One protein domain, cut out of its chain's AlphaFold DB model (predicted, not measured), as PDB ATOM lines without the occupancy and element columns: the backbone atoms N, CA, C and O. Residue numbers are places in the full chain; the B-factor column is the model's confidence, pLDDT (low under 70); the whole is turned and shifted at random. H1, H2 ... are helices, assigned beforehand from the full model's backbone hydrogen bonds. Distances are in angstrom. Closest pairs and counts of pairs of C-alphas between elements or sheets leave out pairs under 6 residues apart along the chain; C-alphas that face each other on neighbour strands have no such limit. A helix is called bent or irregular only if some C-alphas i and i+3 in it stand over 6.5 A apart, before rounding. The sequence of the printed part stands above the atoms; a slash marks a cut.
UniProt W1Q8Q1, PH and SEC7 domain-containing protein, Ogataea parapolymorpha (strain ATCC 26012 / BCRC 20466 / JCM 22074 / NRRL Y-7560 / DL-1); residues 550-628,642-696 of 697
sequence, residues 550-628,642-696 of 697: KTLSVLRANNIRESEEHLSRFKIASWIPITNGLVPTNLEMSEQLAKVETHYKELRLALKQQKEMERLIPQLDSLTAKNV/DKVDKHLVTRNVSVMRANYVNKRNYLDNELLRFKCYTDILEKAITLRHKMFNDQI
ATOM      1  N   LYS A 550      23.304  42.995 -18.097       84.00
ATOM      2  CA  LYS A 550      22.272  43.930 -18.583       84.00
ATOM      3  C   LYS A 550      20.900  43.660 -17.960       84.00
ATOM      4  O   LYS A 550      20.181  44.588 -17.608       84.00
ATOM      5  N   THR A 551      20.523  42.392 -17.821       84.88
ATOM      6  CA  THR A 551      19.254  42.020 -17.184       84.88
ATOM      7  C   THR A 551      19.311  42.298 -15.682       84.88
ATOM      8  O   THR A 551      18.362  42.837 -15.117       84.88
ATOM      9  N   LEU A 552      20.456  42.034 -15.043       86.06
ATOM     10  CA  LEU A 552      20.692  42.372 -13.638       86.06
ATOM     11  C   LEU A 552      20.614  43.884 -13.390       86.06
ATOM     12  O   LEU A 552      20.000  44.291 -12.407       86.06
ATOM     13  N   SER A 553      21.181  44.726 -14.261       86.38
ATOM     14  CA  SER A 553      21.118  46.185 -14.103       86.38
ATOM     15  C   SER A 553      19.690  46.720 -14.200       86.38
ATOM     16  O   SER A 553      19.303  47.559 -13.390       86.38
ATOM     17  N   VAL A 554      18.892  46.195 -15.137       86.94
ATOM     18  CA  VAL A 554      17.484  46.591 -15.307       86.94
ATOM     19  C   VAL A 554      16.645  46.173 -14.094       86.94
ATOM     20  O   VAL A 554      15.882  46.981 -13.568       86.94
ATOM     21  N   LEU A 555      16.837  44.952 -13.583       85.00
ATOM     22  CA  LEU A 555      16.133  44.482 -12.383       85.00
ATOM     23  C   LEU A 555      16.534  45.284 -11.133       85.00
ATOM     24  O   LEU A 555      15.672  45.705 -10.364       85.00
ATOM     25  N   ARG A 556      17.832  45.580 -10.959       86.25
ATOM     26  CA  ARG A 556      18.344  46.397  -9.842       86.25
ATOM     27  C   ARG A 556      17.793  47.828  -9.852       86.25
ATOM     28  O   ARG A 556      17.593  48.387  -8.777       86.25
ATOM     29  N   ALA A 557      17.516  48.400 -11.027       85.75
ATOM     30  CA  ALA A 557      16.886  49.717 -11.162       85.75
ATOM     31  C   ALA A 557      15.430  49.746 -10.654       85.75
ATOM     32  O   ALA A 557      14.875  50.821 -10.438       85.75
ATOM     33  N   ASN A 558      14.825  48.574 -10.414       80.19
ATOM     34  CA  ASN A 558      13.514  48.400  -9.786       80.19
ATOM     35  C   ASN A 558      12.358  49.085 -10.551       80.19
ATOM     36  O   ASN A 558      11.320  49.422  -9.979       80.19
ATOM     37  N   ASN A 559      12.535  49.282 -11.861       84.62
ATOM     38  CA  ASN A 559      11.541  49.853 -12.761       84.62
ATOM     39  C   ASN A 559      10.778  48.731 -13.482       84.62
ATOM     40  O   ASN A 559      11.310  48.061 -14.370       84.62
ATOM     41  N   ILE A 560       9.514  48.531 -13.096       80.62
ATOM     42  CA  ILE A 560       8.666  47.432 -13.588       80.62
ATOM     43  C   ILE A 560       8.496  47.497 -15.109       80.62
ATOM     44  O   ILE A 560       8.685  46.492 -15.786       80.62
ATOM     45  N   ARG A 561       8.185  48.677 -15.659       81.44
ATOM     46  CA  ARG A 561       7.871  48.829 -17.089       81.44
ATOM     47  C   ARG A 561       9.088  48.560 -17.972       81.44
ATOM     48  O   ARG A 561       8.976  47.895 -18.994       81.44
ATOM     49  N   GLU A 562      10.249  49.049 -17.550       84.31
ATOM     50  CA  GLU A 562      11.524  48.835 -18.240       84.31
ATOM     51  C   GLU A 562      11.964  47.363 -18.176       84.31
ATOM     52  O   GLU A 562      12.440  46.809 -19.167       84.31
ATOM     53  N   SER A 563      11.717  46.703 -17.040       83.50
ATOM     54  CA  SER A 563      11.974  45.268 -16.861       83.50
ATOM     55  C   SER A 563      11.078  44.403 -17.751       83.50
ATOM     56  O   SER A 563      11.567  43.480 -18.402       83.50
ATOM     57  N   GLU A 564       9.778  44.710 -17.824       84.00
ATOM     58  CA  GLU A 564       8.835  44.016 -18.709       84.00
ATOM     59  C   GLU A 564       9.191  44.221 -20.187       84.00
ATOM     60  O   GLU A 564       9.189  43.264 -20.962       84.00
ATOM     61  N   GLU A 565       9.560  45.444 -20.582       84.75
ATOM     62  CA  GLU A 565       9.977  45.729 -21.952       84.75
ATOM     63  C   GLU A 565      11.236  44.936 -22.320       84.75
ATOM     64  O   GLU A 565      11.240  44.249 -23.341       84.75
ATOM     65  N   HIS A 566      12.270  44.951 -21.472       84.56
ATOM     66  CA  HIS A 566      13.508  44.198 -21.701       84.56
ATOM     67  C   HIS A 566      13.252  42.692 -21.831       84.56
ATOM     68  O   HIS A 566      13.698  42.074 -22.798       84.56
ATOM     69  N   LEU A 567      12.462  42.111 -20.921       84.31
ATOM     70  CA  LEU A 567      12.122  40.684 -20.947       84.31
ATOM     71  C   LEU A 567      11.191  40.300 -22.104       84.31
ATOM     72  O   LEU A 567      11.109  39.121 -22.435       84.31
ATOM     73  N   SER A 568      10.504  41.250 -22.737       85.88
ATOM     74  CA  SER A 568       9.669  40.987 -23.916       85.88
ATOM     75  C   SER A 568      10.443  41.001 -25.243       85.88
ATOM     76  O   SER A 568       9.917  40.559 -26.262       85.88
ATOM     77  N   ARG A 569      11.699  41.472 -25.260       84.06
ATOM     78  CA  ARG A 569      12.482  41.651 -26.500       84.06
ATOM     79  C   ARG A 569      13.069  40.360 -27.070       84.06
ATOM     80  O   ARG A 569      13.326  40.293 -28.268       84.06
ATOM     81  N   PHE A 570      13.330  39.355 -26.237       83.00
ATOM     82  CA  PHE A 570      14.019  38.134 -26.657       83.00
ATOM     83  C   PHE A 570      13.537  36.905 -25.885       83.00
ATOM     84  O   PHE A 570      12.961  36.995 -24.803       83.00
ATOM     85  N   LYS A 571      13.766  35.718 -26.452       86.06
ATOM     86  CA  LYS A 571      13.478  34.443 -25.787       86.06
ATOM     87  C   LYS A 571      14.688  34.015 -24.965       86.06
ATOM     88  O   LYS A 571      15.763  33.822 -25.518       86.06
ATOM     89  N   ILE A 572      14.482  33.811 -23.668       86.69
ATOM     90  CA  ILE A 572      15.494  33.243 -22.774       86.69
ATOM     91  C   ILE A 572      15.585  31.730 -23.005       86.69
ATOM     92  O   ILE A 572      14.545  31.062 -23.131       86.69
ATOM     93  N   ALA A 573      16.816  31.220 -23.088       85.06
ATOM     94  CA  ALA A 573      17.122  29.803 -23.266       85.06
ATOM     95  C   ALA A 573      17.156  29.061 -21.921       85.06
ATOM     96  O   ALA A 573      17.441  29.654 -20.881       85.06
ATOM     97  N   SER A 574      16.884  27.756 -21.934       83.62
ATOM     98  CA  SER A 574      17.041  26.903 -20.750       83.62
ATOM     99  C   SER A 574      18.519  26.606 -20.505       83.62
ATOM    100  O   SER A 574      19.244  26.259 -21.434       83.62
ATOM    101  N   TRP A 575      18.963  26.736 -19.259       82.69
ATOM    102  CA  TRP A 575      20.334  26.444 -18.858       82.69
ATOM    103  C   TRP A 575      20.567  24.935 -18.778       82.69
ATOM    104  O   TRP A 575      19.749  24.201 -18.217       82.69
ATOM    105  N   ILE A 576      21.696  24.494 -19.331       74.69
ATOM    106  CA  ILE A 576      22.150  23.103 -19.364       74.69
ATOM    107  C   ILE A 576      23.637  23.109 -18.971       74.69
ATOM    108  O   ILE A 576      24.366  23.990 -19.437       74.69
ATOM    109  N   PRO A 577      24.101  22.175 -18.120       70.88
ATOM    110  CA  PRO A 577      25.517  22.069 -17.785       70.88
ATOM    111  C   PRO A 577      26.346  21.707 -19.021       70.88
ATOM    112  O   PRO A 577      25.944  20.864 -19.823       70.88
ATOM    113  N   ILE A 578      27.523  22.318 -19.156       66.94
ATOM    114  CA  ILE A 578      28.487  21.947 -20.193       66.94
ATOM    115  C   ILE A 578      29.189  20.667 -19.732       66.94
ATOM    116  O   ILE A 578      29.905  20.668 -18.733       66.94
ATOM    117  N   THR A 579      28.982  19.567 -20.451       58.19
ATOM    118  CA  THR A 579      29.792  18.360 -20.278       58.19
ATOM    119  C   THR A 579      31.079  18.511 -21.057       58.19
ATOM    120  O   THR A 579      31.087  18.445 -22.284       58.19
ATOM    121  N   ASN A 580      32.177  18.693 -20.334       57.69
ATOM    122  CA  ASN A 580      33.493  18.519 -20.922       57.69
ATOM    123  C   ASN A 580      33.734  17.026 -21.138       57.69
ATOM    124  O   ASN A 580      33.328  16.202 -20.315       57.69
ATOM    125  N   GLY A 581      34.370  16.685 -22.261       55.91
ATOM    126  CA  GLY A 581      34.734  15.304 -22.558       55.91
ATOM    127  C   GLY A 581      35.534  14.680 -21.412       55.91
ATOM    128  O   GLY A 581      36.168  15.387 -20.628       55.91
ATOM    129  N   LEU A 582      35.503  13.349 -21.324       64.31
ATOM    130  CA  LEU A 582      36.316  12.561 -20.395       64.31
ATOM    131  C   LEU A 582      37.799  12.700 -20.766       64.31
ATOM    132  O   LEU A 582      38.380  11.824 -21.407       64.31
ATOM    133  N   VAL A 583      38.389  13.848 -20.440       65.62
ATOM    134  CA  VAL A 583      39.793  14.147 -20.695       65.62
ATOM    135  C   VAL A 583      40.568  13.815 -19.422       65.62
ATOM    136  O   VAL A 583      40.375  14.493 -18.407       65.62
ATOM    137  N   PRO A 584      41.424  12.783 -19.452       70.56
ATOM    138  CA  PRO A 584      42.276  12.448 -18.327       70.56
ATOM    139  C   PRO A 584      43.383  13.498 -18.158       70.56
ATOM    140  O   PRO A 584      43.884  14.063 -19.131       70.56
ATOM    141  N   THR A 585      43.768  13.757 -16.914       78.50
ATOM    142  CA  THR A 585      44.928  14.584 -16.561       78.50
ATOM    143  C   THR A 585      46.213  13.747 -16.546       78.50
ATOM    144  O   THR A 585      46.225  12.626 -16.041       78.50
ATOM    145  N   ASN A 586      47.311  14.312 -17.056       75.19
ATOM    146  CA  ASN A 586      48.643  13.686 -17.031       75.19
ATOM    147  C   ASN A 586      49.557  14.328 -15.970       75.19
ATOM    148  O   ASN A 586      50.772  14.196 -16.032       75.19
ATOM    149  N   LEU A 587      49.002  15.098 -15.036       81.38
ATOM    150  CA  LEU A 587      49.790  15.829 -14.040       81.38
ATOM    151  C   LEU A 587      50.263  14.901 -12.922       81.38
ATOM    152  O   LEU A 587      49.679  13.834 -12.735       81.38
ATOM    153  N   GLU A 588      51.286  15.299 -12.171       82.81
ATOM    154  CA  GLU A 588      51.652  14.635 -10.912       82.81
ATOM    155  C   GLU A 588      50.599  14.895  -9.824       82.81
ATOM    156  O   GLU A 588      49.814  15.843  -9.914       82.81
ATOM    157  N   MET A 589      50.560  14.056  -8.786       84.62
ATOM    158  CA  MET A 589      49.533  14.118  -7.739       84.62
ATOM    159  C   MET A 589      49.505  15.470  -7.002       84.62
ATOM    160  O   MET A 589      48.427  15.996  -6.720       84.62
ATOM    161  N   SER A 590      50.674  16.060  -6.734       87.06
ATOM    162  CA  SER A 590      50.817  17.366  -6.073       87.06
ATOM    163  C   SER A 590      50.340  18.526  -6.958       87.06
ATOM    164  O   SER A 590      49.603  19.401  -6.500       87.06
ATOM    165  N   GLU A 591      50.700  18.516  -8.243       88.38
ATOM    166  CA  GLU A 591      50.254  19.528  -9.206       88.38
ATOM    167  C   GLU A 591      48.743  19.420  -9.466       88.38
ATOM    168  O   GLU A 591      48.040  20.432  -9.551       88.38
ATOM    169  N   GLN A 592      48.227  18.192  -9.542       91.44
ATOM    170  CA  GLN A 592      46.800  17.927  -9.676       91.44
ATOM    171  C   GLN A 592      46.015  18.494  -8.487       91.44
ATOM    172  O   GLN A 592      44.993  19.149  -8.705       91.44
ATOM    173  N   LEU A 593      46.499  18.312  -7.251       92.31
ATOM    174  CA  LEU A 593      45.885  18.904  -6.060       92.31
ATOM    175  C   LEU A 593      45.816  20.436  -6.167       92.31
ATOM    176  O   LEU A 593      44.742  21.011  -6.002       92.31
ATOM    177  N   ALA A 594      46.923  21.096  -6.521       91.94
ATOM    178  CA  ALA A 594      46.969  22.558  -6.634       91.94
ATOM    179  C   ALA A 594      45.955  23.102  -7.657       91.94
ATOM    180  O   ALA A 594      45.284  24.118  -7.427       91.94
ATOM    181  N   LYS A 595      45.802  22.408  -8.789       91.25
ATOM    182  CA  LYS A 595      44.798  22.762  -9.794       91.25
ATOM    183  C   LYS A 595      43.380  22.531  -9.262       91.25
ATOM    184  O   LYS A 595      42.545  23.428  -9.379       91.25
ATOM    185  N   VAL A 596      43.109  21.375  -8.648       91.88
ATOM    186  CA  VAL A 596      41.791  21.027  -8.087       91.88
ATOM    187  C   VAL A 596      41.355  22.038  -7.022       91.88
ATOM    188  O   VAL A 596      40.220  22.514  -7.061       91.88
ATOM    189  N   GLU A 597      42.262  22.450  -6.136       93.56
ATOM    190  CA  GLU A 597      42.011  23.499  -5.143       93.56
ATOM    191  C   GLU A 597      41.671  24.849  -5.776       93.56
ATOM    192  O   GLU A 597      40.798  25.576  -5.293       93.56
ATOM    193  N   THR A 598      42.393  25.218  -6.837       92.56
ATOM    194  CA  THR A 598      42.167  26.477  -7.552       92.56
ATOM    195  C   THR A 598      40.764  26.488  -8.143       92.56
ATOM    196  O   THR A 598      39.993  27.413  -7.889       92.56
ATOM    197  N   HIS A 599      40.377  25.403  -8.810       91.38
ATOM    198  CA  HIS A 599      39.037  25.269  -9.363       91.38
ATOM    199  C   HIS A 599      37.947  25.212  -8.283       91.38
ATOM    200  O   HIS A 599      36.890  25.824  -8.422       91.38
ATOM    201  N   TYR A 600      38.204  24.557  -7.148       92.69
ATOM    202  CA  TYR A 600      37.297  24.585  -6.000       92.69
ATOM    203  C   TYR A 600      37.050  26.020  -5.491       92.69
ATOM    204  O   TYR A 600      35.909  26.395  -5.190       92.69
ATOM    205  N   LYS A 601      38.096  26.858  -5.431       92.69
ATOM    206  CA  LYS A 601      37.986  28.281  -5.058       92.69
ATOM    207  C   LYS A 601      37.167  29.069  -6.088       92.69
ATOM    208  O   LYS A 601      36.322  29.874  -5.690       92.69
ATOM    209  N   GLU A 602      37.359  28.806  -7.380       91.44
ATOM    210  CA  GLU A 602      36.571  29.404  -8.469       91.44
ATOM    211  C   GLU A 602      35.086  29.029  -8.376       91.44
ATOM    212  O   GLU A 602      34.226  29.912  -8.386       91.44
ATOM    213  N   LEU A 603      34.768  27.744  -8.187       90.75
ATOM    214  CA  LEU A 603      33.394  27.261  -8.005       90.75
ATOM    215  C   LEU A 603      32.721  27.909  -6.792       90.75
ATOM    216  O   LEU A 603      31.557  28.316  -6.850       90.75
ATOM    217  N   ARG A 604      33.460  28.063  -5.687       92.81
ATOM    218  CA  ARG A 604      32.963  28.737  -4.482       92.81
ATOM    219  C   ARG A 604      32.641  30.209  -4.745       92.81
ATOM    220  O   ARG A 604      31.642  30.712  -4.222       92.81
ATOM    221  N   LEU A 605      33.464  30.897  -5.537       91.25
ATOM    222  CA  LEU A 605      33.216  32.278  -5.947       91.25
ATOM    223  C   LEU A 605      31.992  32.374  -6.868       91.25
ATOM    224  O   LEU A 605      31.120  33.208  -6.621       91.25
ATOM    225  N   ALA A 606      31.879  31.486  -7.856       88.38
ATOM    226  CA  ALA A 606      30.735  31.421  -8.763       88.38
ATOM    227  C   ALA A 606      29.417  31.167  -8.009       88.38
ATOM    228  O   ALA A 606      28.414  31.835  -8.256       88.38
ATOM    229  N   LEU A 607      29.416  30.269  -7.016       89.44
ATOM    230  CA  LEU A 607      28.249  30.031  -6.164       89.44
ATOM    231  C   LEU A 607      27.880  31.266  -5.327       89.44
ATOM    232  O   LEU A 607      26.697  31.534  -5.109       89.44
ATOM    233  N   LYS A 608      28.871  32.032  -4.850       89.50
ATOM    234  CA  LYS A 608      28.623  33.287  -4.126       89.50
ATOM    235  C   LYS A 608      27.946  34.319  -5.032       89.50
ATOM    236  O   LYS A 608      26.940  34.889  -4.619       89.50
ATOM    237  N   GLN A 609      28.447  34.501  -6.254       86.25
ATOM    238  CA  GLN A 609      27.840  35.386  -7.257       86.25
ATOM    239  C   GLN A 609      26.411  34.946  -7.599       86.25
ATOM    240  O   GLN A 609      25.499  35.769  -7.607       86.25
ATOM    241  N   GLN A 610      26.187  33.638  -7.776       86.75
ATOM    242  CA  GLN A 610      24.850  33.091  -8.000       86.75
ATOM    243  C   GLN A 610      23.910  33.453  -6.838       86.75
ATOM    244  O   GLN A 610      22.828  33.979  -7.066       86.75
ATOM    245  N   LYS A 611      24.326  33.267  -5.579       87.19
ATOM    246  CA  LYS A 611      23.502  33.607  -4.401       87.19
ATOM    247  C   LYS A 611      23.143  35.091  -4.300       87.19
ATOM    248  O   LYS A 611      22.099  35.421  -3.743       87.19
ATOM    249  N   GLU A 612      23.961  36.000  -4.826       85.19
ATOM    250  CA  GLU A 612      23.622  37.430  -4.850       85.19
ATOM    251  C   GLU A 612      22.401  37.717  -5.733       85.19
ATOM    252  O   GLU A 612      21.608  38.607  -5.418       85.19
ATOM    253  N   MET A 613      22.195  36.918  -6.783       83.50
ATOM    254  CA  MET A 613      21.056  37.037  -7.696       83.50
ATOM    255  C   MET A 613      19.733  36.605  -7.047       83.50
ATOM    256  O   MET A 613      18.671  37.061  -7.467       83.50
ATOM    257  N   GLU A 614      19.779  35.807  -5.971       85.19
ATOM    258  CA  GLU A 614      18.602  35.409  -5.185       85.19
ATOM    259  C   GLU A 614      17.817  36.621  -4.667       85.19
ATOM    260  O   GLU A 614      16.590  36.591  -4.584       85.19
ATOM    261  N   ARG A 615      18.518  37.732  -4.396       85.94
ATOM    262  CA  ARG A 615      17.921  38.994  -3.929       85.94
ATOM    263  C   ARG A 615      16.961  39.621  -4.940       85.94
ATOM    264  O   ARG A 615      16.101  40.400  -4.544       85.94
ATOM    265  N   LEU A 616      17.104  39.290  -6.223       85.25
ATOM    266  CA  LEU A 616      16.291  39.833  -7.313       85.25
ATOM    267  C   LEU A 616      15.084  38.941  -7.647       85.25
ATOM    268  O   LEU A 616      14.199  39.367  -8.384       85.25
ATOM    269  N   ILE A 617      14.998  37.726  -7.087       85.88
ATOM    270  CA  ILE A 617      13.865  36.814  -7.319       85.88
ATOM    271  C   ILE A 617      12.521  37.445  -6.904       85.88
ATOM    272  O   ILE A 617      11.594  37.394  -7.709       85.88
ATOM    273  N   PRO A 618      12.383  38.120  -5.743       85.56
ATOM    274  CA  PRO A 618      11.118  38.767  -5.380       85.56
ATOM    275  C   PRO A 618      10.694  39.874  -6.358       85.56
ATOM    276  O   PRO A 618       9.507  40.045  -6.634       85.56
ATOM    277  N   GLN A 619      11.660  40.620  -6.910       82.94
ATOM    278  CA  GLN A 619      11.387  41.629  -7.937       82.94
ATOM    279  C   GLN A 619      10.881  40.966  -9.217       82.94
ATOM    280  O   GLN A 619       9.893  41.418  -9.790       82.94
ATOM    281  N   LEU A 620      11.498  39.854  -9.621       83.62
ATOM    282  CA  LEU A 620      11.072  39.060 -10.769       83.62
ATOM    283  C   LEU A 620       9.641  38.520 -10.593       83.62
ATOM    284  O   LEU A 620       8.828  38.569 -11.517       83.62
ATOM    285  N   ASP A 621       9.303  38.080  -9.381       82.62
ATOM    286  CA  ASP A 621       7.971  37.581  -9.036       82.62
ATOM    287  C   ASP A 621       6.914  38.687  -9.124       82.62
ATOM    288  O   ASP A 621       5.810  38.457  -9.624       82.62
ATOM    289  N   SER A 622       7.267  39.917  -8.739       82.88
ATOM    290  CA  SER A 622       6.369  41.074  -8.832       82.88
ATOM    291  C   SER A 622       5.927  41.399 -10.269       82.88
ATOM    292  O   SER A 622       4.806  41.877 -10.463       82.88
ATOM    293  N   LEU A 623       6.747  41.061 -11.277       78.62
ATOM    294  CA  LEU A 623       6.429  41.236 -12.704       78.62
ATOM    295  C   LEU A 623       5.346  40.258 -13.190       78.62
ATOM    296  O   LEU A 623       4.674  40.502 -14.188       78.62
ATOM    297  N   THR A 624       5.152  39.139 -12.484       76.38
ATOM    298  CA  THR A 624       4.156  38.113 -12.844       76.38
ATOM    299  C   THR A 624       2.936  38.118 -11.926       76.38
ATOM    300  O   THR A 624       1.834  37.810 -12.380       76.38
ATOM    301  N   ALA A 625       3.087  38.551 -10.669       66.75
ATOM    302  CA  ALA A 625       2.020  38.579  -9.668       66.75
ATOM    303  C   ALA A 625       0.804  39.436 -10.076       66.75
ATOM    304  O   ALA A 625      -0.326  39.111  -9.719       66.75
ATOM    305  N   LYS A 626       1.001  40.495 -10.872       58.12
ATOM    306  CA  LYS A 626      -0.095  41.346 -11.375       58.12
ATOM    307  C   LYS A 626      -0.901  40.727 -12.528       58.12
ATOM    308  O   LYS A 626      -1.966  41.242 -12.849       58.12
ATOM    309  N   ASN A 627      -0.433  39.629 -13.127       51.62
ATOM    310  CA  ASN A 627      -1.046  39.011 -14.311       51.62
ATOM    311  C   ASN A 627      -1.881  37.752 -13.999       51.62
ATOM    312  O   ASN A 627      -2.568  37.245 -14.880       51.62
ATOM    313  N   VAL A 628      -1.872  37.257 -12.754       46.66
ATOM    314  CA  VAL A 628      -2.596  36.031 -12.345       46.66
ATOM    315  C   VAL A 628      -4.112  36.268 -12.157       46.66
ATOM    316  O   VAL A 628      -4.876  35.320 -12.010       46.66
ATOM    317  N   ASP A 642       0.495  48.799 -26.805       54.66
ATOM    318  CA  ASP A 642       1.405  48.231 -25.805       54.66
ATOM    319  C   ASP A 642       2.307  47.202 -26.504       54.66
ATOM    320  O   ASP A 642       1.907  46.079 -26.799       54.66
ATOM    321  N   LYS A 643       3.540  47.619 -26.824       65.56
ATOM    322  CA  LYS A 643       4.567  46.824 -27.531       65.56
ATOM    323  C   LYS A 643       5.144  45.656 -26.705       65.56
ATOM    324  O   LYS A 643       6.091  45.018 -27.155       65.56
ATOM    325  N   VAL A 644       4.618  45.389 -25.508       73.25
ATOM    326  CA  VAL A 644       5.180  44.434 -24.537       73.25
ATOM    327  C   VAL A 644       4.385  43.127 -24.543       73.25
ATOM    328  O   VAL A 644       3.218  43.085 -24.151       73.25
ATOM    329  N   ASP A 645       5.031  42.030 -24.940       80.69
ATOM    330  CA  ASP A 645       4.448  40.684 -24.894       80.69
ATOM    331  C   ASP A 645       4.478  40.107 -23.463       80.69
ATOM    332  O   ASP A 645       5.454  39.493 -23.026       80.69
ATOM    333  N   LYS A 646       3.374  40.276 -22.725       80.62
ATOM    334  CA  LYS A 646       3.219  39.785 -21.340       80.62
ATOM    335  C   LYS A 646       3.299  38.259 -21.205       80.62
ATOM    336  O   LYS A 646       3.709  37.754 -20.152       80.62
ATOM    337  N   HIS A 647       2.921  37.509 -22.242       82.25
ATOM    338  CA  HIS A 647       3.005  36.048 -22.223       82.25
ATOM    339  C   HIS A 647       4.469  35.606 -22.312       82.25
ATOM    340  O   HIS A 647       4.910  34.723 -21.569       82.25
ATOM    341  N   LEU A 648       5.252  36.270 -23.167       82.62
ATOM    342  CA  LEU A 648       6.691  36.053 -23.258       82.62
ATOM    343  C   LEU A 648       7.416  36.441 -21.964       82.62
ATOM    344  O   LEU A 648       8.261  35.668 -21.515       82.62
ATOM    345  N   VAL A 649       7.043  37.552 -21.319       84.62
ATOM    346  CA  VAL A 649       7.590  37.953 -20.005       84.62
ATOM    347  C   VAL A 649       7.332  36.874 -18.951       84.62
ATOM    348  O   VAL A 649       8.268  36.428 -18.294       84.62
ATOM    349  N   THR A 650       6.097  36.378 -18.836       85.31
ATOM    350  CA  THR A 650       5.744  35.328 -17.861       85.31
ATOM    351  C   THR A 650       6.527  34.033 -18.109       85.31
ATOM    352  O   THR A 650       7.062  33.430 -17.175       85.31
ATOM    353  N   ARG A 651       6.666  33.623 -19.379       87.94
ATOM    354  CA  ARG A 651       7.500  32.476 -19.773       87.94
ATOM    355  C   ARG A 651       8.964  32.694 -19.389       87.94
ATOM    356  O   ARG A 651       9.580  31.807 -18.810       87.94
ATOM    357  N   ASN A 652       9.513  33.861 -19.714       89.19
ATOM    358  CA  ASN A 652      10.905  34.216 -19.469       89.19
ATOM    359  C   ASN A 652      11.226  34.259 -17.969       89.19
ATOM    360  O   ASN A 652      12.225  33.675 -17.568       89.19
ATOM    361  N   VAL A 653      10.347  34.824 -17.137       87.81
ATOM    362  CA  VAL A 653      10.469  34.798 -15.666       87.81
ATOM    363  C   VAL A 653      10.499  33.362 -15.130       87.81
ATOM    364  O   VAL A 653      11.352  33.017 -14.311       87.81
ATOM    365  N   SER A 654       9.609  32.498 -15.624       87.81
ATOM    366  CA  SER A 654       9.583  31.081 -15.236       87.81
ATOM    367  C   SER A 654      10.883  30.354 -15.614       87.81
ATOM    368  O   SER A 654      11.486  29.677 -14.778       87.81
ATOM    369  N   VAL A 655      11.369  30.554 -16.846       87.50
ATOM    370  CA  VAL A 655      12.635  29.973 -17.326       87.50
ATOM    371  C   VAL A 655      13.829  30.517 -16.540       87.50
ATOM    372  O   VAL A 655      14.686  29.740 -16.135       87.50
ATOM    373  N   MET A 656      13.869  31.817 -16.239       89.44
ATOM    374  CA  MET A 656      14.903  32.430 -15.397       89.44
ATOM    375  C   MET A 656      14.977  31.775 -14.018       89.44
ATOM    376  O   MET A 656      16.070  31.456 -13.546       89.44
ATOM    377  N   ARG A 657      13.825  31.522 -13.386       86.88
ATOM    378  CA  ARG A 657      13.764  30.834 -12.091       86.88
ATOM    379  C   ARG A 657      14.278  29.399 -12.197       86.88
ATOM    380  O   ARG A 657      15.088  28.982 -11.370       86.88
ATOM    381  N   ALA A 658      13.844  28.657 -13.214       87.12
ATOM    382  CA  ALA A 658      14.315  27.295 -13.447       87.12
ATOM    383  C   ALA A 658      15.836  27.260 -13.678       87.12
ATOM    384  O   ALA A 658      16.538  26.474 -13.046       87.12
ATOM    385  N   ASN A 659      16.361  28.172 -14.500       88.62
ATOM    386  CA  ASN A 659      17.792  28.310 -14.768       88.62
ATOM    387  C   ASN A 659      18.585  28.631 -13.500       88.62
ATOM    388  O   ASN A 659      19.642  28.044 -13.281       88.62
ATOM    389  N   TYR A 660      18.065  29.523 -12.648       88.75
ATOM    390  CA  TYR A 660      18.691  29.859 -11.370       88.75
ATOM    391  C   TYR A 660      18.846  28.625 -10.479       88.75
ATOM    392  O   TYR A 660      19.943  28.349  -9.992       88.75
ATOM    393  N   VAL A 661      17.755  27.875 -10.294       87.25
ATOM    394  CA  VAL A 661      17.726  26.671  -9.455       87.25
ATOM    395  C   VAL A 661      18.624  25.579 -10.036       87.25
ATOM    396  O   VAL A 661      19.407  24.985  -9.299       87.25
ATOM    397  N   ASN A 662      18.565  25.346 -11.349       85.50
ATOM    398  CA  ASN A 662      19.381  24.332 -12.014       85.50
ATOM    399  C   ASN A 662      20.878  24.653 -11.912       85.50
ATOM    400  O   ASN A 662      21.650  23.789 -11.497       85.50
ATOM    401  N   LYS A 663      21.280  25.899 -12.206       85.56
ATOM    402  CA  LYS A 663      22.680  26.334 -12.099       85.56
ATOM    403  C   LYS A 663      23.174  26.288 -10.655       85.56
ATOM    404  O   LYS A 663      24.283  25.826 -10.410       85.56
ATOM    405  N   ARG A 664      22.351  26.703  -9.685       88.31
ATOM    406  CA  ARG A 664      22.686  26.605  -8.256       88.31
ATOM    407  C   ARG A 664      22.898  25.154  -7.822       88.31
ATOM    408  O   ARG A 664      23.929  24.862  -7.233       88.31
ATOM    409  N   ASN A 665      21.968  24.255  -8.147       86.69
ATOM    410  CA  ASN A 665      22.084  22.836  -7.802       86.69
ATOM    411  C   ASN A 665      23.326  22.196  -8.438       86.69
ATOM    412  O   ASN A 665      24.003  21.401  -7.793       86.69
ATOM    413  N   TYR A 666      23.638  22.550  -9.687       85.56
ATOM    414  CA  TYR A 666      24.863  22.111 -10.348       85.56
ATOM    415  C   TYR A 666      26.111  22.602  -9.609       85.56
ATOM    416  O   TYR A 666      26.952  21.786  -9.250       85.56
ATOM    417  N   LEU A 667      26.199  23.904  -9.312       88.00
ATOM    418  CA  LEU A 667      27.336  24.476  -8.585       88.00
ATOM    419  C   LEU A 667      27.486  23.875  -7.182       88.00
ATOM    420  O   LEU A 667      28.605  23.583  -6.778       88.00
ATOM    421  N   ASP A 668      26.388  23.657  -6.452       88.75
ATOM    422  CA  ASP A 668      26.412  23.016  -5.131       88.75
ATOM    423  C   ASP A 668      26.952  21.569  -5.219       88.75
ATOM    424  O   ASP A 668      27.773  21.165  -4.392       88.75
ATOM    425  N   ASN A 669      26.554  20.803  -6.244       87.38
ATOM    426  CA  ASN A 669      27.038  19.436  -6.471       87.38
ATOM    427  C   ASN A 669      28.510  19.391  -6.910       87.38
ATOM    428  O   ASN A 669      29.280  18.587  -6.385       87.38
ATOM    429  N   GLU A 670      28.920  20.259  -7.836       87.94
ATOM    430  CA  GLU A 670      30.315  20.359  -8.281       87.94
ATOM    431  C   GLU A 670      31.224  20.813  -7.137       87.94
ATOM    432  O   GLU A 670      32.303  20.256  -6.940       87.94
ATOM    433  N   LEU A 671      30.769  21.773  -6.325       91.56
ATOM    434  CA  LEU A 671      31.496  22.234  -5.147       91.56
ATOM    435  C   LEU A 671      31.696  21.096  -4.142       91.56
ATOM    436  O   LEU A 671      32.783  20.967  -3.581       91.56
ATOM    437  N   LEU A 672      30.671  20.267  -3.919       91.62
ATOM    438  CA  LEU A 672      30.785  19.081  -3.073       91.62
ATOM    439  C   LEU A 672      31.788  18.075  -3.658       91.62
ATOM    440  O   LEU A 672      32.667  17.615  -2.930       91.62
ATOM    441  N   ARG A 673      31.700  17.785  -4.963       91.44
ATOM    442  CA  ARG A 673      32.606  16.859  -5.658       91.44
ATOM    443  C   ARG A 673      34.064  17.299  -5.545       91.44
ATOM    444  O   ARG A 673      34.896  16.535  -5.064       91.44
ATOM    445  N   PHE A 674      34.372  18.532  -5.944       93.00
ATOM    446  CA  PHE A 674      35.745  19.042  -5.930       93.00
ATOM    447  C   PHE A 674      36.279  19.283  -4.516       93.00
ATOM    448  O   PHE A 674      37.483  19.152  -4.297       93.00
ATOM    449  N   LYS A 675      35.408  19.547  -3.533       94.88
ATOM    450  CA  LYS A 675      35.811  19.523  -2.124       94.88
ATOM    451  C   LYS A 675      36.288  18.128  -1.717       94.88
ATOM    452  O   LYS A 675      37.388  17.998  -1.201       94.88
ATOM    453  N   CYS A 676      35.496  17.090  -1.992       94.44
ATOM    454  CA  CYS A 676      35.885  15.714  -1.686       94.44
ATOM    455  C   CYS A 676      37.170  15.298  -2.414       94.44
ATOM    456  O   CYS A 676      38.003  14.622  -1.820       94.44
ATOM    457  N   TYR A 677      37.352  15.723  -3.668       94.81
ATOM    458  CA  TYR A 677      38.591  15.492  -4.415       94.81
ATOM    459  C   TYR A 677      39.806  16.145  -3.756       94.81
ATOM    460  O   TYR A 677      40.854  15.515  -3.659       94.81
ATOM    461  N   THR A 678      39.657  17.386  -3.287       94.44
ATOM    462  CA  THR A 678      40.711  18.096  -2.552       94.44
ATOM    463  C   THR A 678      41.062  17.326  -1.279       94.44
ATOM    464  O   THR A 678      42.199  16.891  -1.112       94.44
ATOM    465  N   ASP A 679      40.054  17.043  -0.445       94.50
ATOM    466  CA  ASP A 679      40.227  16.374   0.847       94.50
ATOM    467  C   ASP A 679      40.887  14.986   0.699       94.50
ATOM    468  O   ASP A 679      41.714  14.597   1.526       94.50
ATOM    469  N   ILE A 680      40.521  14.202  -0.327       94.31
ATOM    470  CA  ILE A 680      41.068  12.849  -0.519       94.31
ATOM    471  C   ILE A 680      42.480  12.863  -1.115       94.31
ATOM    472  O   ILE A 680      43.307  12.049  -0.704       94.31
ATOM    473  N   LEU A 681      42.784  13.792  -2.030       92.50
ATOM    474  CA  LEU A 681      44.134  13.946  -2.579       92.50
ATOM    475  C   LEU A 681      45.112  14.431  -1.505       92.50
ATOM    476  O   LEU A 681      46.192  13.859  -1.377       92.50
ATOM    477  N   GLU A 682      44.723  15.405  -0.677       93.50
ATOM    478  CA  GLU A 682      45.532  15.858   0.467       93.50
ATOM    479  C   GLU A 682      45.848  14.707   1.432       93.50
ATOM    480  O   GLU A 682      47.000  14.516   1.844       93.50
ATOM    481  N   LYS A 683      44.832  13.899   1.773       91.44
ATOM    482  CA  LYS A 683      45.006  12.710   2.618       91.44
ATOM    483  C   LYS A 683      45.946  11.695   1.977       91.44
ATOM    484  O   LYS A 683      46.843  11.210   2.662       91.44
ATOM    485  N   ALA A 684      45.771  11.391   0.692       89.81
ATOM    486  CA  ALA A 684      46.601  10.424  -0.023       89.81
ATOM    487  C   ALA A 684      48.071  10.867  -0.094       89.81
ATOM    488  O   ALA A 684      48.958  10.069   0.201       89.81
ATOM    489  N   ILE A 685      48.335  12.148  -0.386       88.81
ATOM    490  CA  ILE A 685      49.692  12.720  -0.385       88.81
ATOM    491  C   ILE A 685      50.307  12.650   1.019       88.81
ATOM    492  O   ILE A 685      51.457  12.247   1.181       88.81
ATOM    493  N   THR A 686      49.534  12.988   2.055       89.25
ATOM    494  CA  THR A 686      50.010  12.934   3.445       89.25
ATOM    495  C   THR A 686      50.345  11.507   3.874       89.25
ATOM    496  O   THR A 686      51.381  11.277   4.497       89.25
ATOM    497  N   LEU A 687      49.480  10.540   3.552       86.19
ATOM    498  CA  LEU A 687      49.723   9.128   3.837       86.19
ATOM    499  C   LEU A 687      50.960   8.638   3.095       86.19
ATOM    500  O   LEU A 687      51.832   8.035   3.711       86.19
ATOM    501  N   ARG A 688      51.087   8.985   1.813       83.81
ATOM    502  CA  ARG A 688      52.267   8.671   1.016       83.81
ATOM    503  C   ARG A 688      53.550   9.180   1.676       83.81
ATOM    504  O   ARG A 688      54.468   8.398   1.887       83.81
ATOM    505  N   HIS A 689      53.602  10.455   2.060       83.75
ATOM    506  CA  HIS A 689      54.775  11.016   2.738       83.75
ATOM    507  C   HIS A 689      55.108  10.297   4.048       83.75
ATOM    508  O   HIS A 689      56.282  10.068   4.321       83.75
ATOM    509  N   LYS A 690      54.104   9.913   4.849       82.31
ATOM    510  CA  LYS A 690      54.338   9.128   6.072       82.31
ATOM    511  C   LYS A 690      54.987   7.785   5.755       82.31
ATOM    512  O   LYS A 690      56.012   7.462   6.335       82.31
ATOM    513  N   MET A 691      54.452   7.052   4.781       74.25
ATOM    514  CA  MET A 691      54.958   5.723   4.430       74.25
ATOM    515  C   MET A 691      56.394   5.741   3.900       74.25
ATOM    516  O   MET A 691      57.155   4.832   4.211       74.25
ATOM    517  N   PHE A 692      56.779   6.769   3.138       69.56
ATOM    518  CA  PHE A 692      58.149   6.887   2.621       69.56
ATOM    519  C   PHE A 692      59.138   7.480   3.630       69.56
ATOM    520  O   PHE A 692      60.313   7.132   3.588       69.56
ATOM    521  N   ASN A 693      58.686   8.315   4.570       64.19
ATOM    522  CA  ASN A 693      59.545   8.806   5.652       64.19
ATOM    523  C   ASN A 693      59.779   7.743   6.738       64.19
ATOM    524  O   ASN A 693      60.880   7.670   7.278       64.19
ATOM    525  N   ASP A 694      58.791   6.890   7.016       54.66
ATOM    526  CA  ASP A 694      58.908   5.799   7.994       54.66
ATOM    527  C   ASP A 694      59.766   4.620   7.480       54.66
ATOM    528  O   ASP A 694      60.149   3.762   8.263       54.66
ATOM    529  N   GLN A 695      60.112   4.580   6.185       49.75
ATOM    530  CA  GLN A 695      61.089   3.633   5.617       49.75
ATOM    531  C   GLN A 695      62.553   4.115   5.735       49.75
ATOM    532  O   GLN A 695      63.465   3.372   5.376       49.75
ATOM    533  N   ILE A 696      62.789   5.350   6.201       37.66
ATOM    534  CA  ILE A 696      64.130   5.959   6.347       37.66
ATOM    535  C   ILE A 696      64.668   5.839   7.796       37.66
ATOM    536  O   ILE A 696      65.824   6.182   8.054       37.66
TER     537      ILE A 696
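AT A GLANCE: This is residues 550 to 628 and 642 to 696 of the 697 residues of the protein "PH and SEC7 domain-containing protein" of Ogataea parapolymorpha (strain ATCC 26012 / BCRC 20466 / JCM 22074 / NRRL Y-7560 / DL-1) (UniProt W1Q8Q1). The domain is a long rod built on one very long helix, H4, with the long arm H3a of the bent helix H3 running back beside it the opposite way. At one end of the rod, the small helical hairpin of H1 and H2 and the short arm H3b gather near the first turns of H4; at the other end, residues 686 to 696 stick out. Residues 569 to 588, with no named element, run the length from the hairpin to the beginning of H3, and of these residues 578 to 586 stand free. The 134 printed residues hold four named helices, in the order H1, H2, H3, H4, and no named strand, and the class is all helix. The whole is extended, with a radius of gyration of the C-alphas of 22.1 A and spans of 82 by 28 by 23 A.

HOW THE PARTS SIT: H1, residues 550 to 556, and H2, residues 560 to 568, form a helical hairpin over a tight link; they touch, closest at the C-alphas of Val 554 and Ser 563, 5.9 A apart, at a shallow tilt of 24 degrees, opposite ways. H3, residues 589 to 625, was assigned as one helix by its hydrogen bonds but is bent: C-alphas 615 and 618 are 7.0 A apart, and its arms H3a, residues 589 to 615, and H3b, residues 618 to 625, stand at a steep tilt of 50 degrees. H3a and H4, residues 646 to 693, touch with 26 pairs of C-alphas within 8 A, closest at Tyr 600 and Phe 674, 5.8 A, at a shallow tilt of 27 degrees, opposite ways. H4 touches H3b with its residues 649 to 653 alone, closest at the C-alphas of Thr 624 and Thr 650, 6.0 A; the tilt of 32 degrees is only just shallow. H4 touches H2 with its residues 646 to 652 alone, about perpendicular at 80 degrees, closest at the C-alphas of Ser 568 and Val 649, 5.4 A. H2 and H3b are close but not clearly touching, and H1 and H4 are apart. Each O i to N i+4 pair is within hydrogen-bond range in H1, H2 and H4, against 20 of 23 in H3a and 3 of 4 in H3b.

IN THESE COORDINATES: H1 begins at C-alpha 550, (22.272, 43.930, -18.583), and is followed by H2. H3a measures 40.4 A from its first C-alpha, at (49.533, 14.118, -7.739), to its last. H4 measures 69.7 A and ends at C-alpha 693, (59.545, 8.806, 5.652).

THE WHOLE: The C-alphas farthest apart are those of Asp 642 and Ile 696, 82.2 A. Residues 629 to 641 are not printed, and C-alphas 628 and 642 are 18.6 A apart across this cut. The link from H2 to H3 is long, with 20 residues. The mean pLDDT of the printed part is 82.7; residues 578 to 583, 625 to 628, 642 to 643 and 692 to 696 are under 70.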